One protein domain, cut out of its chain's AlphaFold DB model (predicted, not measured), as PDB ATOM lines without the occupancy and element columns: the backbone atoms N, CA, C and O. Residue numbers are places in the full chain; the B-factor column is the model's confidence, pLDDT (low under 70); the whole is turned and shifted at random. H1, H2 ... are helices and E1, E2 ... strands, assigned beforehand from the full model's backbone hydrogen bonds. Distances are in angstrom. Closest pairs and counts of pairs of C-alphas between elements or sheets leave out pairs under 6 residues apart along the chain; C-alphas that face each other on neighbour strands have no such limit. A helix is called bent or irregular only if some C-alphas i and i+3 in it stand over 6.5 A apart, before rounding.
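This is residues 31 to 217 of the 526 residues of the protein "TKL protein kinase" of Saprolegnia diclina (strain VS20) (UniProt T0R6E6). The chain is wound in stacked turns, a solenoid, whose successive turns lay the parallel strands E4, E6, E7, E8, E9, E10, E12 and E14 side by side as one long, twisted wall. At the end where the printed part begins, the meander E1 E2 E3, each strand the antiparallel neighbour of the one before, makes a small sheet with E5; the side across from the long wall is mostly loops, with the parallel pair E11 and E13 near the other end. The printed part has 187 residues, with one named helix and fourteen named strands in the order E1 to E8, H1, E9 to E14; the class is mostly strand, though under half of the residues are in named elements. The long sheet is parallel in the order given, and the small one is mixed, in the order E3, E2, E1, E5. The whole is compact, with a radius of gyration of the C-alphas of 17.4 A, and elongated, spanning 54 by 30 by 27 A.

E1, residues 31 to 34, and E2, residues 42 to 47, form a hairpin, with N 44 and O 33 within hydrogen-bond range at 2.8 A. E2 forms a second hairpin with E3, residues 52 to 57, where N 45 and O 54 are 2.8 A apart. E5, residues 69 to 71, is the parallel neighbour of E1, with N 32 and O 70 at 2.9 A. E4, residues 62 to 66, is an edge strand of the long sheet and meets E5 only through their link. Its parallel neighbour is E6, residues 81 to 87, with N 65 and O 85 at 2.8 A. Next comes E7, residues 106 to 116, with N 110 and O 84 at 2.8 A; it bends by 114 degrees at residue 113, and residues 93 to 94 pair in parallel with its residues 114 to 116. E8, residues 127 to 135, has N 131 and O 109 of E7 at 2.8 A and bends by 98 degrees at residue 132. H1, residues 137 to 142, only grazes the long sheet; its closest C-alphas to E7 are those of Met 139 and Ser 116, 5.9 A apart. H1 is only just irregular, with C-alphas 138 and 141 6.9 A apart; 0 of its 2 O i to N i+4 pairs and 2 of its 3 O i to N i+3 pairs are within hydrogen-bond range. E8, H1 and E9, residues 151 to 155, make a strand-helix-strand unit, two parallel neighbour strands with a helix between, and its crossover is right-handed; N 130 and O 153 are 2.8 A apart. E10, residues 171 to 175, runs parallel to E9 at 2 degrees, with N 154 and O 173 at 2.9 A. E12, residues 193 to 196, follows across the sheet, with N 174 and O 195 at 2.8 A, and E14, residues 213 to 215, is the other edge strand, with N 194 and O 213 at 2.9 A. E11, residues 182 to 187, and E13, residues 201 to 206, are parallel at 4 degrees, with N 183 and O 201 at 2.8 A; E11 is apart from E10 and E12, and E13 from E12 and E14.

E1 begins at C-alpha 31, (-43.646, -39.073, -52.657). E2 is 15.6 A long, E3 13.8 A, E4 13.3 A and E6 20.2 A. E7 begins at C-alpha 106, (-33.949, -44.246, -35.105), and measures 18.1 A; E8 measures 18.4 A and H1 9.9 A. E9 is 13.2 A long, E10 13.0 A, E11 14.7 A and E13 13.9 A. E14 ends at C-alpha 215, (-27.009, -64.558, -28.550).

The C-alphas farthest apart are those of Asn 49 and Ser 209, at 56.5 A. The printed part has no cut. The links E6 to E7 and E9 to E10 are long, with 18 and 15 residues. The mean pLDDT of the printed part is 87.2; residues 88 to 91, 118 to 119, 138, 140 to 142 and 162 are under 70.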
ATOM      1  N   TYR A  31     -44.707 -39.667 -53.472       85.75
ATOM      2  CA  TYR A  31     -43.646 -39.073 -52.657       85.75
ATOM      3  C   TYR A  31     -44.114 -38.913 -51.209       85.75
ATOM      4  O   TYR A  31     -45.068 -38.179 -50.961       85.75
ATOM      5  N   LEU A  32     -43.439 -39.552 -50.252       89.31
ATOM      6  CA  LEU A  32     -43.620 -39.260 -48.828       89.31
ATOM      7  C   LEU A  32     -42.788 -38.025 -48.458       89.31
ATOM      8  O   LEU A  32     -41.564 -38.043 -48.593       89.31
ATOM      9  N   ILE A  33     -43.446 -36.956 -48.010       90.19
ATOM     10  CA  ILE A  33     -42.823 -35.671 -47.656       90.19
ATOM     11  C   ILE A  33     -43.421 -35.091 -46.368       90.19
ATOM     12  O   ILE A  33     -44.533 -35.445 -45.987       90.19
ATOM     13  N   SER A  34     -42.715 -34.180 -45.693       88.25
ATOM     14  CA  SER A  34     -43.228 -33.457 -44.521       88.25
ATOM     15  C   SER A  34     -43.027 -31.949 -44.667       88.25
ATOM     16  O   SER A  34     -41.906 -31.481 -44.866       88.25
ATOM     17  N   GLY A  35     -44.122 -31.192 -44.557       80.81
ATOM     18  CA  GLY A  35     -44.179 -29.759 -44.866       80.81
ATOM     19  C   GLY A  35     -44.404 -29.439 -46.353       80.81
ATOM     20  O   GLY A  35     -44.745 -30.301 -47.164       80.81
ATOM     21  N   GLY A  36     -44.239 -28.166 -46.722       79.12
ATOM     22  CA  GLY A  36     -44.421 -27.692 -48.096       79.12
ATOM     23  C   GLY A  36     -45.876 -27.734 -48.562       79.12
ATOM     24  O   GLY A  36     -46.675 -26.906 -48.143       79.12
ATOM     25  N   THR A  37     -46.211 -28.672 -49.452       78.88
ATOM     26  CA  THR A  37     -47.591 -28.890 -49.928       78.88
ATOM     27  C   THR A  37     -48.427 -29.762 -48.986       78.88
ATOM     28  O   THR A  37     -49.627 -29.905 -49.211       78.88
ATOM     29  N   CYS A  38     -47.832 -30.351 -47.943       84.56
ATOM     30  CA  CYS A  38     -48.593 -31.016 -46.885       84.56
ATOM     31  C   CYS A  38     -49.307 -29.997 -45.977       84.56
ATOM     32  O   CYS A  38     -48.746 -28.929 -45.714       84.56
ATOM     33  N   PRO A  39     -50.487 -30.332 -45.420       88.00
ATOM     34  CA  PRO A  39     -51.109 -29.551 -44.352       88.00
ATOM     35  C   PRO A  39     -50.160 -29.285 -43.161       88.00
ATOM     36  O   PRO A  39     -49.287 -30.118 -42.878       88.00
ATOM     37  N   PRO A  40     -50.331 -28.173 -42.418       88.38
ATOM     38  CA  PRO A  40     -49.516 -27.865 -41.243       88.38
ATOM     39  C   PRO A  40     -49.454 -29.026 -40.243       88.38
ATOM     40  O   PRO A  40     -50.455 -29.692 -39.985       88.38
ATOM     41  N   SER A  41     -48.269 -29.268 -39.679       89.25
ATOM     42  CA  SER A  41     -48.002 -30.363 -38.732       89.25
ATOM     43  C   SER A  41     -48.297 -31.782 -39.255       89.25
ATOM     44  O   SER A  41     -48.435 -32.704 -38.446       89.25
ATOM     45  N   THR A  42     -48.326 -31.992 -40.581       92.44
ATOM     46  CA  THR A  42     -48.477 -33.321 -41.205       92.44
ATOM     47  C   THR A  42     -47.290 -33.737 -42.078       92.44
ATOM     48  O   THR A  42     -46.635 -32.918 -42.727       92.44
ATOM     49  N   THR A  43     -47.065 -35.049 -42.120       92.75
ATOM     50  CA  THR A  43     -46.318 -35.748 -43.173       92.75
ATOM     51  C   THR A  43     -47.350 -36.319 -44.146       92.75
ATOM     52  O   THR A  43     -48.357 -36.868 -43.706       92.75
ATOM     53  N   CYS A  44     -47.162 -36.180 -45.455       89.94
ATOM     54  CA  CYS A  44     -48.166 -36.546 -46.450       89.94
ATOM     55  C   CYS A  44     -47.588 -37.340 -47.628       89.94
ATOM     56  O   CYS A  44     -46.415 -37.212 -47.982       89.94
ATOM     57  N   LEU A  45     -48.443 -38.163 -48.241       89.94
ATOM     58  CA  LEU A  45     -48.189 -38.799 -49.529       89.94
ATOM     59  C   LEU A  45     -48.679 -37.870 -50.640       89.94
ATOM     60  O   LEU A  45     -49.866 -37.552 -50.723       89.94
ATOM     61  N   LEU A  46     -47.755 -37.453 -51.496       87.75
ATOM     62  CA  LEU A  46     -47.982 -36.558 -52.621       87.75
ATOM     63  C   LEU A  46     -47.893 -37.341 -53.938       87.75
ATOM     64  O   LEU A  46     -46.956 -38.113 -54.142       87.75
ATOM     65  N   ALA A  47     -48.830 -37.133 -54.859       83.62
ATOM     66  CA  ALA A  47     -48.731 -37.682 -56.209       83.62
ATOM     67  C   ALA A  47     -47.753 -36.873 -57.083       83.62
ATOM     68  O   ALA A  47     -47.418 -35.725 -56.774       83.62
ATOM     69  N   ALA A  48     -47.320 -37.432 -58.218       77.81
ATOM     70  CA  ALA A  48     -46.426 -36.744 -59.156       77.81
ATOM     71  C   ALA A  48     -46.939 -35.350 -59.590       77.81
ATOM     72  O   ALA A  48     -46.136 -34.419 -59.678       77.81
ATOM     73  N   ASN A  49     -48.258 -35.190 -59.772       78.69
ATOM     74  CA  ASN A  49     -48.945 -33.930 -60.110       78.69
ATOM     75  C   ASN A  49     -49.239 -33.010 -58.901       78.69
ATOM     76  O   ASN A  49     -49.941 -32.015 -59.051       78.69
ATOM     77  N   CYS A  50     -48.708 -33.331 -57.718       77.12
ATOM     78  CA  CYS A  50     -48.808 -32.542 -56.490       77.12
ATOM     79  C   CYS A  50     -50.170 -32.507 -55.784       77.12
ATOM     80  O   CYS A  50     -50.349 -31.692 -54.878       77.12
ATOM     81  N   THR A  51     -51.100 -33.407 -56.107       84.25
ATOM     82  CA  THR A  51     -52.236 -33.653 -55.210       84.25
ATOM     83  C   THR A  51     -51.767 -34.408 -53.963       84.25
ATOM     84  O   THR A  51     -50.955 -35.335 -54.043       84.25
ATOM     85  N   VAL A  52     -52.269 -34.012 -52.792       88.88
ATOM     86  CA  VAL A  52     -52.098 -34.784 -51.554       88.88
ATOM     87  C   VAL A  52     -53.067 -35.965 -51.607       88.88
ATOM     88  O   VAL A  52     -54.273 -35.766 -51.711       88.88
ATOM     89  N   LEU A  53     -52.532 -37.185 -51.561       88.56
ATOM     90  CA  LEU A  53     -53.303 -38.433 -51.597       88.56
ATOM     91  C   LEU A  53     -53.732 -38.879 -50.194       88.56
ATOM     92  O   LEU A  53     -54.825 -39.402 -50.015       88.56
ATOM     93  N   ALA A  54     -52.864 -38.666 -49.206       91.12
ATOM     94  CA  ALA A  54     -53.125 -38.921 -47.792       91.12
ATOM     95  C   ALA A  54     -52.233 -38.019 -46.931       91.12
ATOM     96  O   ALA A  54     -51.103 -37.718 -47.322       91.12
ATOM     97  N   ALA A  55     -52.711 -37.618 -45.755       92.75
ATOM     98  CA  ALA A  55     -51.945 -36.852 -44.775       92.75
ATOM     99  C   ALA A  55     -52.013 -37.530 -43.401       92.75
ATOM    100  O   ALA A  55     -53.054 -38.054 -43.006       92.75
ATOM    101  N   PHE A  56     -50.895 -37.507 -42.684       94.81
ATOM    102  CA  PHE A  56     -50.676 -38.201 -41.420       94.81
ATOM    103  C   PHE A  56     -50.062 -37.219 -40.407       94.81
ATOM    104  O   PHE A  56     -49.281 -36.352 -40.812       94.81
ATOM    105  N   PRO A  57     -50.345 -37.325 -39.097       95.38
ATOM    106  CA  PRO A  57     -49.677 -36.512 -38.077       95.38
ATOM    107  C   PRO A  57     -48.146 -36.539 -38.219       95.38
ATOM    108  O   PRO A  57     -47.569 -37.598 -38.466       95.38
ATOM    109  N   SER A  58     -47.463 -35.401 -38.053       91.50
ATOM    110  CA  SER A  58     -45.998 -35.313 -38.242       91.50
ATOM    111  C   SER A  58     -45.166 -36.173 -37.279       91.50
ATOM    112  O   SER A  58     -43.971 -36.330 -37.501       91.50
ATOM    113  N   ASN A  59     -45.775 -36.752 -36.242       92.88
ATOM    114  CA  ASN A  59     -45.166 -37.705 -35.309       92.88
ATOM    115  C   ASN A  59     -45.496 -39.181 -35.634       92.88
ATOM    116  O   ASN A  59     -45.235 -40.064 -34.818       92.88
ATOM    117  N   THR A  60     -46.087 -39.466 -36.801       95.00
ATOM    118  CA  THR A  60     -46.457 -40.827 -37.230       95.00
ATOM    119  C   THR A  60     -45.214 -41.705 -37.385       95.00
ATOM    120  O   THR A  60     -44.402 -41.497 -38.278       95.00
ATOM    121  N   THR A  61     -45.067 -42.718 -36.531       94.69
ATOM    122  CA  THR A  61     -43.847 -43.545 -36.450       94.69
ATOM    123  C   THR A  61     -43.733 -44.634 -37.519       94.69
ATOM    124  O   THR A  61     -42.702 -45.299 -37.581       94.69
ATOM    125  N   ARG A  62     -44.772 -44.875 -38.332       95.50
ATOM    126  CA  ARG A  62     -44.834 -45.988 -39.298       95.50
ATOM    127  C   ARG A  62     -45.477 -45.550 -40.612       95.50
ATOM    128  O   ARG A  62     -46.586 -45.025 -40.583       95.50
ATOM    129  N   PHE A  63     -44.838 -45.846 -41.741       92.44
ATOM    130  CA  PHE A  63     -45.412 -45.635 -43.075       92.44
ATOM    131  C   PHE A  63     -45.272 -46.872 -43.958       92.44
ATOM    132  O   PHE A  63     -44.229 -47.524 -43.976       92.44
ATOM    133  N   THR A  64     -46.318 -47.140 -44.736       89.38
ATOM    134  CA  THR A  64     -46.325 -48.151 -45.796       89.38
ATOM    135  C   THR A  64     -46.052 -47.473 -47.136       89.38
ATOM    136  O   THR A  64     -46.768 -46.549 -47.523       89.38
ATOM    137  N   LEU A  65     -45.010 -47.923 -47.829       86.38
ATOM    138  CA  LEU A  65     -44.539 -47.412 -49.110       86.38
ATOM    139  C   LEU A  65     -44.885 -48.437 -50.194       86.38
ATOM    140  O   LEU A  65     -44.295 -49.515 -50.256       86.38
ATOM    141  N   TYR A  66     -45.865 -48.121 -51.033       82.50
ATOM    142  CA  TYR A  66     -46.294 -49.003 -52.118       82.50
ATOM    143  C   TYR A  66     -45.340 -48.896 -53.320       82.50
ATOM    144  O   TYR A  66     -44.461 -48.032 -53.369       82.50
ATOM    145  N   ALA A  67     -45.510 -49.763 -54.320       72.31
ATOM    146  CA  ALA A  67     -44.772 -49.678 -55.579       72.31
ATOM    147  C   ALA A  67     -44.820 -48.249 -56.171       72.31
ATOM    148  O   ALA A  67     -45.868 -47.602 -56.196       72.31
ATOM    149  N   ASN A  68     -43.668 -47.759 -56.637       76.94
ATOM    150  CA  ASN A  68     -43.427 -46.374 -57.079       76.94
ATOM    151  C   ASN A  68     -43.607 -45.266 -56.014       76.94
ATOM    152  O   ASN A  68     -43.553 -44.083 -56.364       76.94
ATOM    153  N   THR A  69     -43.771 -45.589 -54.726       80.06
ATOM    154  CA  THR A  69     -43.563 -44.613 -53.647       80.06
ATOM    155  C   THR A  69     -42.071 -44.372 -53.440       80.06
ATOM    156  O   THR A  69     -41.273 -45.297 -53.353       80.06
ATOM    157  N   THR A  70     -41.692 -43.103 -53.352       80.44
ATOM    158  CA  THR A  70     -40.341 -42.633 -53.034       80.44
ATOM    159  C   THR A  70     -40.389 -41.753 -51.787       80.44
ATOM    160  O   THR A  70     -41.454 -41.277 -51.387       80.44
ATOM    161  N   ILE A  71     -39.243 -41.542 -51.143       83.12
ATOM    162  CA  ILE A  71     -39.132 -40.704 -49.944       83.12
ATOM    163  C   ILE A  71     -38.477 -39.388 -50.367       83.12
ATOM    164  O   ILE A  71     -37.439 -39.402 -51.025       83.12
ATOM    165  N   GLY A  72     -39.105 -38.262 -50.036       81.06
ATOM    166  CA  GLY A  72     -38.603 -36.926 -50.343       81.06
ATOM    167  C   GLY A  72     -38.068 -36.206 -49.107       81.06
ATOM    168  O   GLY A  72     -37.423 -36.793 -48.240       81.06
ATOM    169  N   ASN A  73     -38.349 -34.905 -49.021       85.00
ATOM    170  CA  ASN A  73     -37.985 -34.090 -47.868       85.00
ATOM    171  C   ASN A  73     -38.841 -34.437 -46.635       85.00
ATOM    172  O   ASN A  73     -40.052 -34.219 -46.656       85.00
ATOM    173  N   LEU A  74     -38.209 -34.919 -45.558       89.56
ATOM    174  CA  LEU A  74     -38.835 -35.213 -44.265       89.56
ATOM    175  C   LEU A  74     -38.380 -34.261 -43.141       89.56
ATOM    176  O   LEU A  74     -38.716 -34.501 -41.986       89.56
ATOM    177  N   LEU A  75     -37.690 -33.153 -43.438       88.69
ATOM    178  CA  LEU A  75     -37.208 -32.186 -42.431       88.69
ATOM    179  C   LEU A  75     -38.320 -31.608 -41.531       88.69
ATOM    180  O   LEU A  75     -38.043 -31.187 -40.413       88.69
ATOM    181  N   GLY A  76     -39.574 -31.596 -41.996       86.94
ATOM    182  CA  GLY A  76     -40.752 -31.220 -41.204       86.94
ATOM    183  C   GLY A  76     -41.411 -32.372 -40.429       86.94
ATOM    184  O   GLY A  76     -42.585 -32.258 -40.076       86.94
ATOM    185  N   HIS A  77     -40.754 -33.523 -40.271       92.12
ATOM    186  CA  HIS A  77     -41.242 -34.665 -39.491       92.12
ATOM    187  C   HIS A  77     -40.740 -34.556 -38.041       92.12
ATOM    188  O   HIS A  77     -39.615 -34.123 -37.803       92.12
ATOM    189  N   THR A  78     -41.573 -34.907 -37.059       94.00
ATOM    190  CA  THR A  78     -41.324 -34.604 -35.634       94.00
ATOM    191  C   THR A  78     -41.036 -35.831 -34.769       94.00
ATOM    192  O   THR A  78     -40.594 -35.669 -33.633       94.00
ATOM    193  N   SER A  79     -41.228 -37.054 -35.278       94.94
ATOM    194  CA  SER A  79     -40.841 -38.266 -34.545       94.94
ATOM    195  C   SER A  79     -39.320 -38.424 -34.442       94.94
ATOM    196  O   SER A  79     -38.589 -38.184 -35.402       94.94
ATOM    197  N   THR A  80     -38.854 -38.938 -33.301       95.69
ATOM    198  CA  THR A  80     -37.463 -39.375 -33.100       95.69
ATOM    199  C   THR A  80     -37.189 -40.790 -33.626       95.69
ATOM    200  O   THR A  80     -36.024 -41.184 -33.731       95.69
ATOM    201  N   LYS A  81     -38.237 -41.548 -33.990       95.56
ATOM    202  CA  LYS A  81     -38.156 -42.887 -34.607       95.56
ATOM    203  C   LYS A  81     -39.107 -43.048 -35.797       95.56
ATOM    204  O   LYS A  81     -40.283 -42.694 -35.694       95.56
ATOM    205  N   LEU A  82     -38.623 -43.645 -36.884       95.38
ATOM    206  CA  LEU A  82     -39.359 -43.831 -38.136       95.38
ATOM    207  C   LEU A  82     -39.208 -45.271 -38.648       95.38
ATOM    208  O   LEU A  82     -38.089 -45.750 -38.803       95.38
ATOM    209  N   LYS A  83     -40.326 -45.945 -38.940       96.50
ATOM    210  CA  LYS A  83     -40.367 -47.275 -39.567       96.50
ATOM    211  C   LYS A  83     -40.986 -47.191 -40.960       96.50
ATOM    212  O   LYS A  83     -42.091 -46.662 -41.104       96.50
ATOM    213  N   LEU A  84     -40.308 -47.727 -41.970       93.38
ATOM    214  CA  LEU A  84     -40.744 -47.702 -43.368       93.38
ATOM    215  C   LEU A  84     -40.912 -49.133 -43.889       93.38
ATOM    216  O   LEU A  84     -39.984 -49.932 -43.797       93.38
ATOM    217  N   TYR A  85     -42.093 -49.447 -44.421       92.19
ATOM    218  CA  TYR A  85     -42.471 -50.785 -44.889       92.19
ATOM    219  C   TYR A  85     -42.745 -50.766 -46.394       92.19
ATOM    220  O   TYR A  85     -43.731 -50.168 -46.822       92.19
ATOM    221  N   GLY A  86     -41.904 -51.410 -47.201       87.06
ATOM    222  CA  GLY A  86     -42.125 -51.546 -48.642       87.06
ATOM    223  C   GLY A  86     -43.182 -52.604 -48.980       87.06
ATOM    224  O   GLY A  86     -43.231 -53.666 -48.359       87.06
ATOM    225  N   ILE A  87     -44.028 -52.333 -49.979       80.00
ATOM    226  CA  ILE A  87     -44.992 -53.293 -50.540       80.00
ATOM    227  C   ILE A  87     -44.922 -53.287 -52.072       80.00
ATOM    228  O   ILE A  87     -45.201 -52.278 -52.723       80.00
ATOM    229  N   GLY A  88     -44.631 -54.457 -52.645       66.75
ATOM    230  CA  GLY A  88     -44.478 -54.657 -54.088       66.75
ATOM    231  C   GLY A  88     -43.077 -54.297 -54.609       66.75
ATOM    232  O   GLY A  88     -42.194 -53.944 -53.827       66.75
ATOM    233  N   PRO A  89     -42.844 -54.403 -55.929       60.19
ATOM    234  CA  PRO A  89     -41.546 -54.100 -56.527       60.19
ATOM    235  C   PRO A  89     -41.237 -52.597 -56.431       60.19
ATOM    236  O   PRO A  89     -41.788 -51.780 -57.169       60.19
ATOM    237  N   SER A  90     -40.343 -52.231 -55.513       61.38
ATOM    238  CA  SER A  90     -39.814 -50.872 -55.382       61.38
ATOM    239  C   SER A  90     -38.600 -50.652 -56.283       61.38
ATOM    240  O   SER A  90     -37.696 -51.489 -56.307       61.38
ATOM    241  N   VAL A  91     -38.504 -49.478 -56.914       68.50
ATOM    242  CA  VAL A  91     -37.207 -48.962 -57.381       68.50
ATOM    243  C   VAL A  91     -36.270 -48.859 -56.164       68.50
ATOM    244  O   VAL A  91     -36.722 -48.362 -55.130       68.50
ATOM    245  N   PRO A  92     -35.006 -49.316 -56.237       78.50
ATOM    246  CA  PRO A  92     -34.086 -49.261 -55.104       78.50
ATOM    247  C   PRO A  92     -33.930 -47.847 -54.522       78.50
ATOM    248  O   PRO A  92     -33.579 -46.901 -55.232       78.50
ATOM    249  N   TYR A  93     -34.183 -47.701 -53.220       81.00
ATOM    250  CA  TYR A  93     -34.138 -46.413 -52.528       81.00
ATOM    251  C   TYR A  93     -32.692 -45.945 -52.299       81.00
ATOM    252  O   TYR A  93     -31.753 -46.742 -52.224       81.00
ATOM    253  N   ARG A  94     -32.521 -44.627 -52.173       80.00
ATOM    254  CA  ARG A  94     -31.228 -43.947 -52.052       80.00
ATOM    255  C   ARG A  94     -31.098 -43.283 -50.679       80.00
ATOM    256  O   ARG A  94     -31.617 -42.185 -50.488       80.00
ATOM    257  N   LEU A  95     -30.436 -43.931 -49.712       79.94
ATOM    258  CA  LEU A  95     -30.312 -43.371 -48.352       79.94
ATOM    259  C   LEU A  95     -29.418 -42.121 -48.311       79.94
ATOM    260  O   LEU A  95     -29.630 -41.239 -47.484       79.94
ATOM    261  N   ASP A  96     -28.475 -42.006 -49.252       76.12
ATOM    262  CA  ASP A  96     -27.621 -40.825 -49.447       76.12
ATOM    263  C   ASP A  96     -28.387 -39.559 -49.881       76.12
ATOM    264  O   ASP A  96     -27.845 -38.460 -49.788       76.12
ATOM    265  N   GLN A  97     -29.634 -39.706 -50.343       77.06
ATOM    266  CA  GLN A  97     -30.484 -38.621 -50.850       77.06
ATOM    267  C   GLN A  97     -31.635 -38.248 -49.899       77.06
ATOM    268  O   GLN A  97     -32.411 -37.342 -50.204       77.06
ATOM    269  N   LEU A  98     -31.767 -38.921 -48.749       80.00
ATOM    270  CA  LEU A  98     -32.815 -38.606 -47.779       80.00
ATOM    271  C   LEU A  98     -32.502 -37.312 -47.021       80.00
ATOM    272  O   LEU A  98     -31.414 -37.135 -46.478       80.00
ATOM    273  N   LEU A  99     -33.498 -36.427 -46.928       85.31
ATOM    274  CA  LEU A  99     -33.451 -35.236 -46.079       85.31
ATOM    275  C   LEU A  99     -34.250 -35.514 -44.803       85.31
ATOM    276  O   LEU A  99     -35.441 -35.202 -44.716       85.31
ATOM    277  N   LEU A 100     -33.597 -36.170 -43.845       88.00
ATOM    278  CA  LEU A 100     -34.165 -36.536 -42.546       88.00
ATOM    279  C   LEU A 100     -34.000 -35.384 -41.536       88.00
ATOM    280  O   LEU A 100     -33.004 -34.659 -41.599       88.00
ATOM    281  N   PRO A 101     -34.946 -35.182 -40.600       89.81
ATOM    282  CA  PRO A 101     -34.819 -34.141 -39.587       89.81
ATOM    283  C   PRO A 101     -33.729 -34.530 -38.572       89.81
ATOM    284  O   PRO A 101     -33.635 -35.701 -38.208       89.81
ATOM    285  N   PRO A 102     -32.936 -33.578 -38.045       89.38
ATOM    286  CA  PRO A 102     -31.838 -33.880 -37.116       89.38
ATOM    287  C   PRO A 102     -32.313 -34.419 -35.755       89.38
ATOM    288  O   PRO A 102     -31.507 -34.905 -34.967       89.38
ATOM    289  N   THR A 103     -33.615 -34.334 -35.472       92.62
ATOM    290  CA  THR A 103     -34.286 -34.956 -34.322       92.62
ATOM    291  C   THR A 103     -34.599 -36.440 -34.529       92.62
ATOM    292  O   THR A 103     -34.942 -37.116 -33.559       92.62
ATOM    293  N   LEU A 104     -34.495 -36.968 -35.755       94.06
ATOM    294  CA  LEU A 104     -34.632 -38.396 -36.023       94.06
ATOM    295  C   LEU A 104     -33.346 -39.118 -35.606       94.06
ATOM    296  O   LEU A 104     -32.262 -38.832 -36.120       94.06
ATOM    297  N   LEU A 105     -33.499 -40.065 -34.679       95.88
ATOM    298  CA  LEU A 105     -32.412 -40.849 -34.090       95.88
ATOM    299  C   LEU A 105     -32.509 -42.339 -34.446       95.88
ATOM    300  O   LEU A 105     -31.486 -43.016 -34.479       95.88
ATOM    301  N   GLY A 106     -33.716 -42.856 -34.705       96.62
ATOM    302  CA  GLY A 106     -33.949 -44.246 -35.105       96.62
ATOM    303  C   GLY A 106     -34.624 -44.366 -36.469       96.62
ATOM    304  O   GLY A 106     -35.691 -43.783 -36.673       96.62
ATOM    305  N   LEU A 107     -34.044 -45.157 -37.372       95.50
ATOM    306  CA  LEU A 107     -34.652 -45.524 -38.654       95.50
ATOM    307  C   LEU A 107     -34.710 -47.047 -38.800       95.50
ATOM    308  O   LEU A 107     -33.704 -47.732 -38.632       95.50
ATOM    309  N   GLU A 108     -35.881 -47.570 -39.149       96.69
ATOM    310  CA  GLU A 108     -36.104 -48.996 -39.376       96.69
ATOM    311  C   GLU A 108     -36.712 -49.218 -40.767       96.69
ATOM    312  O   GLU A 108     -37.713 -48.588 -41.118       96.69
ATOM    313  N   LEU A 109     -36.115 -50.102 -41.565       94.75
ATOM    314  CA  LEU A 109     -36.501 -50.365 -42.954       94.75
ATOM    315  C   LEU A 109     -36.922 -51.828 -43.112       94.75
ATOM    316  O   LEU A 109     -36.173 -52.724 -42.731       94.75
ATOM    317  N   TYR A 110     -38.102 -52.062 -43.685       94.12
ATOM    318  CA  TYR A 110     -38.734 -53.378 -43.796       94.12
ATOM    319  C   TYR A 110     -39.138 -53.685 -45.242       94.12
ATOM    320  O   TYR A 110     -39.915 -52.925 -45.818       94.12
ATOM    321  N   ASN A 111     -38.696 -54.818 -45.800       91.94
ATOM    322  CA  ASN A 111     -39.083 -55.293 -47.141       91.94
ATOM    323  C   ASN A 111     -38.830 -54.243 -48.252       91.94
ATOM    324  O   ASN A 111     -39.745 -53.799 -48.947       91.94
ATOM    325  N   MET A 112     -37.580 -53.787 -48.377       88.00
ATOM    326  CA  MET A 112     -37.160 -52.715 -49.298       88.00
ATOM    327  C   MET A 112     -35.879 -53.101 -50.048       88.00
ATOM    328  O   MET A 112     -35.056 -53.849 -49.528       88.00
ATOM    329  N   SER A 113     -35.656 -52.536 -51.238       88.56
ATOM    330  CA  SER A 113     -34.340 -52.589 -51.895       88.56
ATOM    331  C   SER A 113     -33.606 -51.254 -51.782       88.56
ATOM    332  O   SER A 113     -34.236 -50.202 -51.862       88.56
ATOM    333  N   LEU A 114     -32.282 -51.279 -51.607       86.56
ATOM    334  CA  LEU A 114     -31.438 -50.089 -51.461       86.56
ATOM    335  C   LEU A 114     -30.338 -50.063 -52.529       86.56
ATOM    336  O   LEU A 114     -29.656 -51.064 -52.736       86.56
ATOM    337  N   ALA A 115     -30.132 -48.905 -53.162       83.19
ATOM    338  CA  ALA A 115     -29.049 -48.658 -54.126       83.19
ATOM    339  C   ALA A 115     -27.896 -47.807 -53.570       83.19
ATOM    340  O   ALA A 115     -26.888 -47.629 -54.248       83.19
ATOM    341  N   SER A 116     -28.027 -47.267 -52.357       78.44
ATOM    342  CA  SER A 116     -26.940 -46.563 -51.676       78.44
ATOM    343  C   SER A 116     -27.133 -46.518 -50.162       78.44
ATOM    344  O   SER A 116     -28.256 -46.438 -49.656       78.44
ATOM    345  N   ILE A 117     -26.005 -46.448 -49.458       75.62
ATOM    346  CA  ILE A 117     -25.898 -45.920 -48.104       75.62
ATOM    347  C   ILE A 117     -24.690 -44.983 -48.065       75.62
ATOM    348  O   ILE A 117     -23.624 -45.313 -48.575       75.62
ATOM    349  N   ASN A 118     -24.864 -43.781 -47.524       69.81
ATOM    350  CA  ASN A 118     -23.769 -42.845 -47.287       69.81
ATOM    351  C   ASN A 118     -24.107 -42.039 -46.034       69.81
ATOM    352  O   ASN A 118     -25.269 -41.698 -45.808       69.81
ATOM    353  N   ALA A 119     -23.100 -41.734 -45.221       65.94
ATOM    354  CA  ALA A 119     -23.284 -41.168 -43.894       65.94
ATOM    355  C   ALA A 119     -23.984 -39.795 -43.888       65.94
ATOM    356  O   ALA A 119     -24.566 -39.433 -42.873       65.94
ATOM    357  N   THR A 120     -23.962 -39.039 -44.991       72.25
ATOM    358  CA  THR A 120     -24.491 -37.664 -45.077       72.25
ATOM    359  C   THR A 120     -25.996 -37.549 -44.813       72.25
ATOM    360  O   THR A 120     -26.393 -36.751 -43.968       72.25
ATOM    361  N   GLY A 121     -26.836 -38.338 -45.494       72.06
ATOM    362  CA  GLY A 121     -28.307 -38.270 -45.372       72.06
ATOM    363  C   GLY A 121     -28.868 -38.861 -44.069       72.06
ATOM    364  O   GLY A 121     -30.015 -38.611 -43.706       72.06
ATOM    365  N   ILE A 122     -28.046 -39.632 -43.351       85.25
ATOM    366  CA  ILE A 122     -28.401 -40.386 -42.136       85.25
ATOM    367  C   ILE A 122     -27.484 -40.051 -40.941       85.25
ATOM    368  O   ILE A 122     -27.420 -40.797 -39.966       85.25
ATOM    369  N   ALA A 123     -26.780 -38.913 -40.988       85.06
ATOM    370  CA  ALA A 123     -25.727 -38.550 -40.032       85.06
ATOM    371  C   ALA A 123     -26.196 -38.412 -38.570       85.06
ATOM    372  O   ALA A 123     -25.393 -38.595 -37.655       85.06
ATOM    373  N   SER A 124     -27.471 -38.088 -38.329       88.25
ATOM    374  CA  SER A 124     -28.035 -37.922 -36.978       88.25
ATOM    375  C   SER A 124     -28.428 -39.234 -36.295       88.25
ATOM    376  O   SER A 124     -28.685 -39.227 -35.091       88.25
ATOM    377  N   LEU A 125     -28.501 -40.350 -37.031       93.62
ATOM    378  CA  LEU A 125     -29.023 -41.602 -36.489       93.62
ATOM    379  C   LEU A 125     -28.095 -42.199 -35.425       93.62
ATOM    380  O   LEU A 125     -26.882 -42.305 -35.609       93.62
ATOM    381  N   THR A 126     -28.696 -42.668 -34.334       96.44
ATOM    382  CA  THR A 126     -28.054 -43.510 -33.314       96.44
ATOM    383  C   THR A 126     -28.510 -44.970 -33.404       96.44
ATOM    384  O   THR A 126     -27.830 -45.842 -32.871       96.44
ATOM    385  N   SER A 127     -29.633 -45.241 -34.078       96.88
ATOM    386  CA  SER A 127     -30.199 -46.573 -34.320       96.88
ATOM    387  C   SER A 127     -30.585 -46.719 -35.797       96.88
ATOM    388  O   SER A 127     -31.277 -45.856 -36.349       96.88
ATOM    389  N   LEU A 128     -30.124 -47.789 -36.451       95.25
ATOM    390  CA  LEU A 128     -30.425 -48.081 -37.857       95.25
ATOM    391  C   LEU A 128     -30.621 -49.587 -38.067       95.25
ATOM    392  O   LEU A 128     -29.692 -50.372 -37.888       95.25
ATOM    393  N   GLN A 129     -31.834 -49.989 -38.441       96.38
ATOM    394  CA  GLN A 129     -32.233 -51.397 -38.497       96.38
ATOM    395  C   GLN A 129     -32.819 -51.765 -39.866       96.38
ATOM    396  O   GLN A 129     -33.649 -51.040 -40.420       96.38
ATOM    397  N   PHE A 130     -32.401 -52.909 -40.401       94.62
ATOM    398  CA  PHE A 130     -32.799 -53.437 -41.702       94.62
ATOM    399  C   PHE A 130     -33.437 -54.817 -41.522       94.62
ATOM    400  O   PHE A 130     -32.820 -55.711 -40.950       94.62
ATOM    401  N   PHE A 131     -34.647 -55.003 -42.043       94.94
ATOM    402  CA  PHE A 131     -35.401 -56.254 -41.995       94.94
ATOM    403  C   PHE A 131     -35.875 -56.616 -43.405       94.94
ATOM    404  O   PHE A 131     -36.608 -55.847 -44.026       94.94
ATOM    405  N   ASP A 132     -35.465 -57.772 -43.928       92.88
ATOM    406  CA  ASP A 132     -35.841 -58.220 -45.280       92.88
ATOM    407  C   ASP A 132     -35.404 -57.207 -46.368       92.88
ATOM    408  O   ASP A 132     -36.154 -56.871 -47.288       92.88
ATOM    409  N   VAL A 133     -34.192 -56.649 -46.226       90.69
ATOM    410  CA  VAL A 133     -33.661 -55.582 -47.098       90.69
ATOM    411  C   VAL A 133     -32.648 -56.117 -48.114       90.69
ATOM    412  O   VAL A 133     -31.675 -56.785 -47.760       90.69
ATOM    413  N   ALA A 134     -32.858 -55.766 -49.387       89.12
ATOM    414  CA  ALA A 134     -32.027 -56.170 -50.519       89.12
ATOM    415  C   ALA A 134     -31.131 -55.022 -51.022       89.12
ATOM    416  O   ALA A 134     -31.572 -54.132 -51.756       89.12
ATOM    417  N   PHE A 135     -29.854 -55.062 -50.655       87.06
ATOM    418  CA  PHE A 135     -28.815 -54.128 -51.088       87.06
ATOM    419  C   PHE A 135     -28.365 -54.436 -52.529       87.06
ATOM    420  O   PHE A 135     -28.276 -55.605 -52.921       87.06
ATOM    421  N   SER A 136     -28.091 -53.409 -53.340       84.00
ATOM    422  CA  SER A 136     -27.564 -53.585 -54.700       84.00
ATOM    423  C   SER A 136     -26.119 -54.123 -54.689       84.00
ATOM    424  O   SER A 136     -25.358 -53.795 -53.777       84.00
ATOM    425  N   PRO A 137     -25.692 -54.901 -55.709       75.62
ATOM    426  CA  PRO A 137     -24.311 -55.391 -55.795       75.62
ATOM    427  C   PRO A 137     -23.271 -54.261 -55.795       75.62
ATOM    428  O   PRO A 137     -22.242 -54.369 -55.142       75.62
ATOM    429  N   GLU A 138     -23.587 -53.146 -56.459       69.00
ATOM    430  CA  GLU A 138     -22.751 -51.937 -56.552       69.00
ATOM    431  C   GLU A 138     -22.474 -51.266 -55.191       69.00
ATOM    432  O   GLU A 138     -21.537 -50.479 -55.066       69.00
ATOM    433  N   MET A 139     -23.278 -51.556 -54.159       70.94
ATOM    434  CA  MET A 139     -23.108 -50.960 -52.831       70.94
ATOM    435  C   MET A 139     -22.108 -51.713 -51.947       70.94
ATOM    436  O   MET A 139     -21.608 -51.137 -50.984       70.94
ATOM    437  N   VAL A 140     -21.817 -52.987 -52.236       64.88
ATOM    438  CA  VAL A 140     -21.071 -53.867 -51.312       64.88
ATOM    439  C   VAL A 140     -19.674 -53.313 -51.006       64.88
ATOM    440  O   VAL A 140     -19.276 -53.282 -49.844       64.88
ATOM    441  N   ASP A 141     -18.987 -52.772 -52.015       60.25
ATOM    442  CA  ASP A 141     -17.644 -52.186 -51.878       60.25
ATOM    443  C   ASP A 141     -17.646 -50.726 -51.377       60.25
ATOM    444  O   ASP A 141     -16.591 -50.159 -51.093       60.25
ATOM    445  N   THR A 142     -18.817 -50.084 -51.285       66.69
ATOM    446  CA  THR A 142     -18.973 -48.661 -50.911       66.69
ATOM    447  C   THR A 142     -19.732 -48.455 -49.597       66.69
ATOM    448  O   THR A 142     -20.088 -47.331 -49.242       66.69
ATOM    449  N   PHE A 143     -19.971 -49.535 -48.849       73.06
ATOM    450  CA  PHE A 143     -20.806 -49.538 -47.653       73.06
ATOM    451  C   PHE A 143     -20.144 -48.812 -46.466       73.06
ATOM    452  O   PHE A 143     -19.214 -49.327 -45.847       73.06
ATOM    453  N   VAL A 144     -20.650 -47.625 -46.105       77.69
ATOM    454  CA  VAL A 144     -20.155 -46.836 -44.960       77.69
ATOM    455  C   VAL A 144     -21.301 -46.435 -44.030       77.69
ATOM    456  O   VAL A 144     -22.225 -45.721 -44.424       77.69
ATOM    457  N   LEU A 145     -21.212 -46.857 -42.765       86.06
ATOM    458  CA  LEU A 145     -22.143 -46.462 -41.704       86.06
ATOM    459  C   LEU A 145     -21.789 -45.092 -41.085       86.06
ATOM    460  O   LEU A 145     -20.608 -44.785 -40.912       86.06
ATOM    461  N   PRO A 146     -22.790 -44.289 -40.665       86.38
ATOM    462  CA  PRO A 146     -22.569 -43.095 -39.851       86.38
ATOM    463  C   PRO A 146     -21.769 -43.364 -38.560       86.38
ATOM    464  O   PRO A 146     -22.097 -44.295 -37.820       86.38
ATOM    465  N   PRO A 147     -20.788 -42.508 -38.203       89.56
ATOM    466  CA  PRO A 147     -19.986 -42.651 -36.980       89.56
ATOM    467  C   PRO A 147     -20.757 -42.358 -35.677       89.56
ATOM    468  O   PRO A 147     -20.209 -42.481 -34.582       89.56
ATOM    469  N   SER A 148     -22.014 -41.934 -35.795       91.25
ATOM    470  CA  SER A 148     -22.970 -41.614 -34.730       91.25
ATOM    471  C   SER A 148     -23.752 -42.825 -34.204       91.25
ATOM    472  O   SER A 148     -24.289 -42.751 -33.092       91.25
ATOM    473  N   LEU A 149     -23.795 -43.923 -34.969       94.44
ATOM    474  CA  LEU A 149     -24.574 -45.118 -34.645       94.44
ATOM    475  C   LEU A 149     -24.080 -45.830 -33.379       94.44
ATOM    476  O   LEU A 149     -22.883 -45.916 -33.108       94.44
ATOM    477  N   GLN A 150     -25.048 -46.346 -32.623       96.75
ATOM    478  CA  GLN A 150     -24.887 -47.090 -31.370       96.75
ATOM    479  C   GLN A 150     -25.594 -48.452 -31.437       96.75
ATOM    480  O   GLN A 150     -25.093 -49.430 -30.891       96.75
ATOM    481  N   ASP A 151     -26.718 -48.519 -32.153       96.94
ATOM    482  CA  ASP A 151     -27.519 -49.718 -32.401       96.94
ATOM    483  C   ASP A 151     -27.648 -49.962 -33.912       96.94
ATOM    484  O   ASP A 151     -28.061 -49.065 -34.654       96.94
ATOM    485  N   VAL A 152     -27.270 -51.155 -34.380       95.06
ATOM    486  CA  VAL A 152     -27.340 -51.520 -35.802       95.06
ATOM    487  C   VAL A 152     -27.806 -52.966 -35.977       95.06
ATOM    488  O   VAL A 152     -27.227 -53.882 -35.397       95.06
ATOM    489  N   SER A 153     -28.817 -53.186 -36.820       95.31
ATOM    490  CA  SER A 153     -29.373 -54.523 -37.075       95.31
ATOM    491  C   SER A 153     -29.514 -54.828 -38.562       95.31
ATOM    492  O   SER A 153     -30.049 -54.013 -39.311       95.31
ATOM    493  N   PHE A 154     -29.078 -56.020 -38.971       93.50
ATOM    494  CA  PHE A 154     -29.296 -56.605 -40.291       93.50
ATOM    495  C   PHE A 154     -29.984 -57.961 -40.126       93.50
ATOM    496  O   PHE A 154     -29.338 -58.957 -39.785       93.50
ATOM    497  N   GLU A 155     -31.290 -58.007 -40.385       94.06
ATOM    498  CA  GLU A 155     -32.072 -59.240 -40.408       94.06
ATOM    499  C   GLU A 155     -32.542 -59.599 -41.823       94.06
ATOM    500  O   GLU A 155     -33.159 -58.779 -42.507       94.06
ATOM    501  N   ARG A 156     -32.321 -60.855 -42.240       92.19
ATOM    502  CA  ARG A 156     -32.785 -61.414 -43.531       92.19
ATOM    503  C   ARG A 156     -32.351 -60.578 -44.744       92.19
ATOM    504  O   ARG A 156     -33.114 -60.356 -45.680       92.19
ATOM    505  N   THR A 157     -31.112 -60.096 -44.721       90.38
ATOM    506  CA  THR A 157     -30.521 -59.294 -45.800       90.38
ATOM    507  C   THR A 157     -29.707 -60.151 -46.772       90.38
ATOM    508  O   THR A 157     -29.356 -61.297 -46.485       90.38
ATOM    509  N   ASN A 158     -29.394 -59.596 -47.944       87.56
ATOM    510  CA  ASN A 158     -28.603 -60.262 -48.986       87.56
ATOM    511  C   ASN A 158     -27.091 -59.953 -48.937       87.56
ATOM    512  O   ASN A 158     -26.389 -60.300 -49.892       87.56
ATOM    513  N   LEU A 159     -26.602 -59.299 -47.875       83.88
ATOM    514  CA  LEU A 159     -25.177 -59.013 -47.678       83.88
ATOM    515  C   LEU A 159     -24.368 -60.316 -47.570       83.88
ATOM    516  O   LEU A 159     -24.863 -61.323 -47.066       83.88
ATOM    517  N   VAL A 160     -23.127 -60.294 -48.065       77.56
ATOM    518  CA  VAL A 160     -22.264 -61.489 -48.208       77.56
ATOM    519  C   VAL A 160     -21.174 -61.610 -47.140       77.56
ATOM    520  O   VAL A 160     -20.650 -62.697 -46.928       77.56
ATOM    521  N   GLN A 161     -20.865 -60.521 -46.438       70.56
ATOM    522  CA  GLN A 161     -19.956 -60.488 -45.292       70.56
ATOM    523  C   GLN A 161     -20.344 -59.329 -44.356       70.56
ATOM    524  O   GLN A 161     -20.922 -58.342 -44.832       70.56
ATOM    525  N   PRO A 162     -20.041 -59.411 -43.047       67.12
ATOM    526  CA  PRO A 162     -20.024 -58.235 -42.186       67.12
ATOM    527  C   PRO A 162     -18.900 -57.270 -42.595       67.12
ATOM    528  O   PRO A 162     -17.970 -57.626 -43.315       67.12
ATOM    529  N   PHE A 163     -18.962 -56.047 -42.083       76.31
ATOM    530  CA  PHE A 163     -17.962 -54.997 -42.284       76.31
ATOM    531  C   PHE A 163     -17.565 -54.390 -40.925       76.31
ATOM    532  O   PHE A 163     -18.196 -54.662 -39.897       76.31
ATOM    533  N   ALA A 164     -16.513 -53.568 -40.903       78.56
ATOM    534  CA  ALA A 164     -16.047 -52.903 -39.685       78.56
ATOM    535  C   ALA A 164     -17.109 -51.927 -39.139       78.56
ATOM    536  O   ALA A 164     -17.583 -51.040 -39.853       78.56
ATOM    537  N   LEU A 165     -17.479 -52.081 -37.866       87.44
ATOM    538  CA  LEU A 165     -18.495 -51.241 -37.235       87.44
ATOM    539  C   LEU A 165     -17.897 -49.902 -36.770       87.44
ATOM    540  O   LEU A 165     -16.748 -49.858 -36.327       87.44
ATOM    541  N   PRO A 166     -18.662 -48.796 -36.803       89.12
ATOM    542  CA  PRO A 166     -18.258 -47.566 -36.137       89.12
ATOM    543  C   PRO A 166     -17.992 -47.796 -34.645       89.12
ATOM    544  O   PRO A 166     -18.804 -48.411 -33.961       89.12
ATOM    545  N   ALA A 167     -16.917 -47.213 -34.104       89.50
ATOM    546  CA  ALA A 167     -16.458 -47.428 -32.721       89.50
ATOM    547  C   ALA A 167     -17.424 -46.963 -31.600       89.50
ATOM    548  O   ALA A 167     -17.080 -47.019 -30.417       89.50
ATOM    549  N   ARG A 168     -18.622 -46.476 -31.955       93.69
ATOM    550  CA  ARG A 168     -19.734 -46.170 -31.043       93.69
ATOM    551  C   ARG A 168     -20.824 -47.247 -31.012       93.69
ATOM    552  O   ARG A 168     -21.672 -47.174 -30.130       93.69
ATOM    553  N   VAL A 169     -20.800 -48.231 -31.916       95.81
ATOM    554  CA  VAL A 169     -21.785 -49.318 -31.956       95.81
ATOM    555  C   VAL A 169     -21.575 -50.242 -30.761       95.81
ATOM    556  O   VAL A 169     -20.547 -50.911 -30.651       95.81
ATOM    557  N   THR A 170     -22.564 -50.259 -29.870       97.19
ATOM    558  CA  THR A 170     -22.621 -51.096 -28.667       97.19
ATOM    559  C   THR A 170     -23.664 -52.206 -28.782       97.19
ATOM    560  O   THR A 170     -23.545 -53.207 -28.079       97.19
ATOM    561  N   ALA A 171     -24.646 -52.087 -29.679       97.12
ATOM    562  CA  ALA A 171     -25.578 -53.154 -30.028       97.12
ATOM    563  C   ALA A 171     -25.472 -53.493 -31.522       97.12
ATOM    564  O   ALA A 171     -25.621 -52.618 -32.375       97.12
ATOM    565  N   PHE A 172     -25.211 -54.765 -31.832       95.81
ATOM    566  CA  PHE A 172     -25.119 -55.268 -33.200       95.81
ATOM    567  C   PHE A 172     -25.909 -56.567 -33.372       95.81
ATOM    568  O   PHE A 172     -25.779 -57.496 -32.574       95.81
ATOM    569  N   THR A 173     -26.726 -56.633 -34.426       94.38
ATOM    570  CA  THR A 173     -27.536 -57.809 -34.778       94.38
ATOM    571  C   THR A 173     -27.272 -58.242 -36.223       94.38
ATOM    572  O   THR A 173     -27.406 -57.444 -37.150       94.38
ATOM    573  N   TRP A 174     -26.953 -59.523 -36.420       92.06
ATOM    574  CA  TRP A 174     -26.750 -60.174 -37.717       92.06
ATOM    575  C   TRP A 174     -27.548 -61.483 -37.768       92.06
ATOM    576  O   TRP A 174     -27.065 -62.545 -37.371       92.06
ATOM    577  N   TYR A 175     -28.803 -61.407 -38.212       89.94
ATOM    578  CA  TYR A 175     -29.787 -62.475 -38.018       89.94
ATOM    579  C   TYR A 175     -30.340 -63.004 -39.351       89.94
ATOM    580  O   TYR A 175     -30.777 -62.226 -40.195       89.94
ATOM    581  N   LEU A 176     -30.365 -64.329 -39.558       87.06
ATOM    582  CA  LEU A 176     -30.917 -64.972 -40.766       87.06
ATOM    583  C   LEU A 176     -30.342 -64.454 -42.113       87.06
ATOM    584  O   LEU A 176     -31.007 -64.521 -43.146       87.06
ATOM    585  N   ASN A 177     -29.107 -63.939 -42.132       84.00
ATOM    586  CA  ASN A 177     -28.429 -63.474 -43.351       84.00
ATOM    587  C   ASN A 177     -27.834 -64.672 -44.116       84.00
ATOM    588  O   ASN A 177     -26.643 -64.964 -44.026       84.00
ATOM    589  N   THR A 178     -28.676 -65.396 -44.860       76.38
ATOM    590  CA  THR A 178     -28.375 -66.728 -45.439       76.38
ATOM    591  C   THR A 178     -27.208 -66.788 -46.431       76.38
ATOM    592  O   THR A 178     -26.773 -67.881 -46.787       76.38
ATOM    593  N   ARG A 179     -26.682 -65.642 -46.878       79.12
ATOM    594  CA  ARG A 179     -25.502 -65.542 -47.756       79.12
ATOM    595  C   ARG A 179     -24.178 -65.342 -47.010       79.12
ATOM    596  O   ARG A 179     -23.137 -65.349 -47.656       79.12
ATOM    597  N   ALA A 180     -24.217 -65.158 -45.690       82.12
ATOM    598  CA  ALA A 180     -23.087 -64.708 -44.882       82.12
ATOM    599  C   ALA A 180     -23.037 -65.415 -43.515       82.12
ATOM    600  O   ALA A 180     -23.162 -64.788 -42.459       82.12
ATOM    601  N   THR A 181     -22.858 -66.739 -43.546       85.81
ATOM    602  CA  THR A 181     -22.668 -67.584 -42.350       85.81
ATOM    603  C   THR A 181     -21.214 -67.611 -41.858       85.81
ATOM    604  O   THR A 181     -20.928 -68.173 -40.800       85.81
ATOM    605  N   ALA A 182     -20.286 -67.018 -42.614       89.00
ATOM    606  CA  ALA A 182     -18.890 -66.847 -42.234       89.00
ATOM    607  C   ALA A 182     -18.635 -65.401 -41.789       89.00
ATOM    608  O   ALA A 182     -18.902 -64.457 -42.531       89.00
ATOM    609  N   LEU A 183     -18.102 -65.240 -40.580       89.06
ATOM    610  CA  LEU A 183     -17.715 -63.961 -39.995       89.06
ATOM    611  C   LEU A 183     -16.194 -63.949 -39.840       89.06
ATOM    612  O   LEU A 183     -15.638 -64.796 -39.130       89.06
ATOM    613  N   HIS A 184     -15.514 -63.019 -40.508       89.31
ATOM    614  CA  HIS A 184     -14.067 -62.899 -40.388       89.31
ATOM    615  C   HIS A 184     -13.528 -61.484 -40.601       89.31
ATOM    616  O   HIS A 184     -14.190 -60.641 -41.199       89.31
ATOM    617  N   ASP A 185     -12.317 -61.260 -40.085       86.00
ATOM    618  CA  ASP A 185     -11.481 -60.067 -40.288       86.00
ATOM    619  C   ASP A 185     -12.155 -58.724 -39.916       86.00
ATOM    620  O   ASP A 185     -11.995 -57.716 -40.606       86.00
ATOM    621  N   VAL A 186     -12.893 -58.696 -38.797       87.19
ATOM    622  CA  VAL A 186     -13.649 -57.518 -38.319       87.19
ATOM    623  C   VAL A 186     -13.364 -57.165 -36.855       87.19
ATOM    624  O   VAL A 186     -13.321 -58.026 -35.977       87.19
ATOM    625  N   ASP A 187     -13.218 -55.866 -36.577       89.12
ATOM    626  CA  ASP A 187     -13.123 -55.323 -35.217       89.12
ATOM    627  C   ASP A 187     -14.513 -54.942 -34.689       89.12
ATOM    628  O   ASP A 187     -15.161 -54.031 -35.210       89.12
ATOM    629  N   TRP A 188     -14.956 -55.647 -33.645       93.19
ATOM    630  CA  TRP A 188     -16.203 -55.421 -32.913       93.19
ATOM    631  C   TRP A 188     -15.936 -55.127 -31.424       93.19
ATOM    632  O   TRP A 188     -16.809 -55.313 -30.576       93.19
ATOM    633  N   THR A 189     -14.744 -54.633 -31.064       93.56
ATOM    634  CA  THR A 189     -14.346 -54.393 -29.661       93.56
ATOM    635  C   THR A 189     -15.196 -53.350 -28.922       93.56
ATOM    636  O   THR A 189     -15.162 -53.308 -27.688       93.56
ATOM    637  N   SER A 190     -15.985 -52.534 -29.632       94.75
ATOM    638  CA  SER A 190     -16.975 -51.618 -29.048       94.75
ATOM    639  C   SER A 190     -18.286 -52.291 -28.624       94.75
ATOM    640  O   SER A 190     -19.010 -51.714 -27.810       94.75
ATOM    641  N   VAL A 191     -18.600 -53.478 -29.155       96.50
ATOM    642  CA  VAL A 191     -19.907 -54.133 -29.000       96.50
ATOM    643  C   VAL A 191     -20.087 -54.696 -27.586       96.50
ATOM    644  O   VAL A 191     -19.229 -55.400 -27.059       96.50
ATOM    645  N   GLN A 192     -21.242 -54.390 -26.991       97.12
ATOM    646  CA  GLN A 192     -21.703 -54.888 -25.691       97.12
ATOM    647  C   GLN A 192     -22.794 -55.957 -25.856       97.12
ATOM    648  O   GLN A 192     -22.812 -56.950 -25.133       97.12
ATOM    649  N   ASN A 193     -23.686 -55.773 -26.831       96.31
ATOM    650  CA  ASN A 193     -24.795 -56.670 -27.135       96.31
ATOM    651  C   ASN A 193     -24.639 -57.203 -28.562       96.31
ATOM    652  O   ASN A 193     -24.745 -56.435 -29.518       96.31
ATOM    653  N   LEU A 194     -24.378 -58.504 -28.696       94.94
ATOM    654  CA  LEU A 194     -24.126 -59.169 -29.970       94.94
ATOM    655  C   LEU A 194     -25.160 -60.276 -30.210       94.94
ATOM    656  O   LEU A 194     -25.128 -61.317 -29.547       94.94
ATOM    657  N   GLU A 195     -26.054 -60.060 -31.177       93.12
ATOM    658  CA  GLU A 195     -26.995 -61.076 -31.659       93.12
ATOM    659  C   GLU A 195     -26.570 -61.602 -33.038       93.12
ATOM    660  O   GLU A 195     -26.436 -60.848 -33.999       93.12
ATOM    661  N   LEU A 196     -26.383 -62.913 -33.143       91.75
ATOM    662  CA  LEU A 196     -25.992 -63.654 -34.340       91.75
ATOM    663  C   LEU A 196     -26.974 -64.817 -34.572       91.75
ATOM    664  O   LEU A 196     -27.767 -65.160 -33.694       91.75
ATOM    665  N   ASN A 197     -26.921 -65.456 -35.741       89.38
ATOM    666  CA  ASN A 197     -27.662 -66.690 -36.032       89.38
ATOM    667  C   ASN A 197     -27.045 -67.444 -37.217       89.38
ATOM    668  O   ASN A 197     -26.530 -66.813 -38.139       89.38
ATOM    669  N   ASN A 198     -27.116 -68.782 -37.186       87.81
ATOM    670  CA  ASN A 198     -26.657 -69.676 -38.259       87.81
ATOM    671  C   ASN A 198     -25.214 -69.391 -38.741       87.81
ATOM    672  O   ASN A 198     -24.908 -69.414 -39.932       87.81
ATOM    673  N   VAL A 199     -24.318 -69.072 -37.802       90.38
ATOM    674  CA  VAL A 199     -22.893 -68.841 -38.079       90.38
ATOM    675  C   VAL A 199     -22.151 -70.175 -38.084       90.38
ATOM    676  O   VAL A 199     -22.259 -70.944 -37.127       90.38
ATOM    677  N   THR A 200     -21.375 -70.426 -39.140       91.56
ATOM    678  CA  THR A 200     -20.577 -71.650 -39.340       91.56
ATOM    679  C   THR A 200     -19.066 -71.414 -39.266       91.56
ATOM    680  O   THR A 200     -18.319 -72.323 -38.898       91.56
ATOM    681  N   THR A 201     -18.610 -70.185 -39.534       91.31
ATOM    682  CA  THR A 201     -17.203 -69.777 -39.400       91.31
ATOM    683  C   THR A 201     -17.101 -68.471 -38.619       91.31
ATOM    684  O   THR A 201     -17.823 -67.519 -38.904       91.31
ATOM    685  N   PHE A 202     -16.170 -68.416 -37.670       91.81
ATOM    686  CA  PHE A 202     -15.845 -67.248 -36.853       91.81
ATOM    687  C   PHE A 202     -14.316 -67.173 -36.711       91.81
ATOM    688  O   PHE A 202     -13.726 -67.980 -35.991       91.81
ATOM    689  N   ARG A 203     -13.644 -66.267 -37.436       90.19
ATOM    690  CA  ARG A 203     -12.165 -66.198 -37.484       90.19
ATOM    691  C   ARG A 203     -11.657 -64.762 -37.517       90.19
ATOM    692  O   ARG A 203     -12.038 -64.024 -38.409       90.19
ATOM    693  N   ASN A 204     -10.736 -64.379 -36.630       87.50
ATOM    694  CA  ASN A 204     -10.213 -62.998 -36.587       87.50
ATOM    695  C   ASN A 204     -11.344 -61.949 -36.435       87.50
ATOM    696  O   ASN A 204     -11.426 -60.967 -37.168       87.50
ATOM    697  N   VAL A 205     -12.259 -62.216 -35.501       91.31
ATOM    698  CA  VAL A 205     -13.310 -61.287 -35.070       91.31
ATOM    699  C   VAL A 205     -12.929 -60.801 -33.676       91.31
ATOM    700  O   VAL A 205     -12.895 -61.611 -32.750       91.31
ATOM    701  N   SER A 206     -12.615 -59.517 -33.523       92.50
ATOM    702  CA  SER A 206     -12.119 -58.969 -32.253       92.50
ATOM    703  C   SER A 206     -13.269 -58.556 -31.336       92.50
ATOM    704  O   SER A 206     -14.043 -57.664 -31.683       92.50
ATOM    705  N   LEU A 207     -13.354 -59.146 -30.141       94.50
ATOM    706  CA  LEU A 207     -14.284 -58.746 -29.076       94.50
ATOM    707  C   LEU A 207     -13.520 -58.350 -27.806       94.50
ATOM    708  O   LEU A 207     -12.411 -58.818 -27.554       94.50
ATOM    709  N   SER A 208     -14.118 -57.480 -26.988       94.94
ATOM    710  CA  SER A 208     -13.517 -56.993 -25.739       94.94
ATOM    711  C   SER A 208     -14.346 -57.379 -24.515       94.94
ATOM    712  O   SER A 208     -15.508 -57.770 -24.625       94.94
ATOM    713  N   SER A 209     -13.786 -57.191 -23.316       95.44
ATOM    714  CA  SER A 209     -14.479 -57.392 -22.033       95.44
ATOM    715  C   SER A 209     -15.631 -56.403 -21.761       95.44
ATOM    716  O   SER A 209     -16.058 -56.271 -20.618       95.44
ATOM    717  N   ARG A 210     -16.092 -55.669 -22.783       95.94
ATOM    718  CA  ARG A 210     -17.342 -54.895 -22.789       95.94
ATOM    719  C   ARG A 210     -18.554 -55.729 -23.211       95.94
ATOM    720  O   ARG A 210     -19.669 -55.240 -23.096       95.94
ATOM    721  N   LEU A 211     -18.350 -56.948 -23.717       97.00
ATOM    722  CA  LEU A 211     -19.436 -57.864 -24.053       97.00
ATOM    723  C   LEU A 211     -20.250 -58.200 -22.787       97.00
ATOM    724  O   LEU A 211     -19.699 -58.666 -21.793       97.00
ATOM    725  N   GLU A 212     -21.560 -57.970 -22.841       95.75
ATOM    726  CA  GLU A 212     -22.537 -58.161 -21.752       95.75
ATOM    727  C   GLU A 212     -23.657 -59.144 -22.157       95.75
ATOM    728  O   GLU A 212     -24.233 -59.860 -21.323       95.75
ATOM    729  N   LEU A 213     -23.949 -59.216 -23.461       93.44
ATOM    730  CA  LEU A 213     -24.924 -60.117 -24.063       93.44
ATOM    731  C   LEU A 213     -24.359 -60.750 -25.338       93.44
ATOM    732  O   LEU A 213     -23.960 -60.054 -26.269       93.44
ATOM    733  N   PHE A 214     -24.411 -62.080 -25.389       92.69
ATOM    734  CA  PHE A 214     -24.151 -62.878 -26.581       92.69
ATOM    735  C   PHE A 214     -25.357 -63.785 -26.850       92.69
ATOM    736  O   PHE A 214     -25.838 -64.474 -25.947       92.69
ATOM    737  N   VAL A 215     -25.860 -63.767 -28.083       91.31
ATOM    738  CA  VAL A 215     -27.009 -64.558 -28.550       91.31
ATOM    739  C   VAL A 215     -26.617 -65.171 -29.894       91.31
ATOM    740  O   VAL A 215     -26.269 -64.437 -30.810       91.31
ATOM    741  N   CYS A 216     -26.645 -66.500 -30.023       90.56
ATOM    742  CA  CYS A 216     -26.278 -67.197 -31.270       90.56
ATOM    743  C   CYS A 216     -27.099 -68.496 -31.466       90.56
ATOM    744  O   CYS A 216     -26.524 -69.585 -31.518       90.56
ATOM    745  N   PRO A 217     -28.448 -68.435 -31.509       87.00
ATOM    746  CA  PRO A 217     -29.273 -69.606 -31.800       87.00
ATOM    747  C   PRO A 217     -28.942 -70.177 -33.182       87.00
ATOM    748  O   PRO A 217     -28.723 -69.425 -34.136       87.00
TER     749      PRO A 217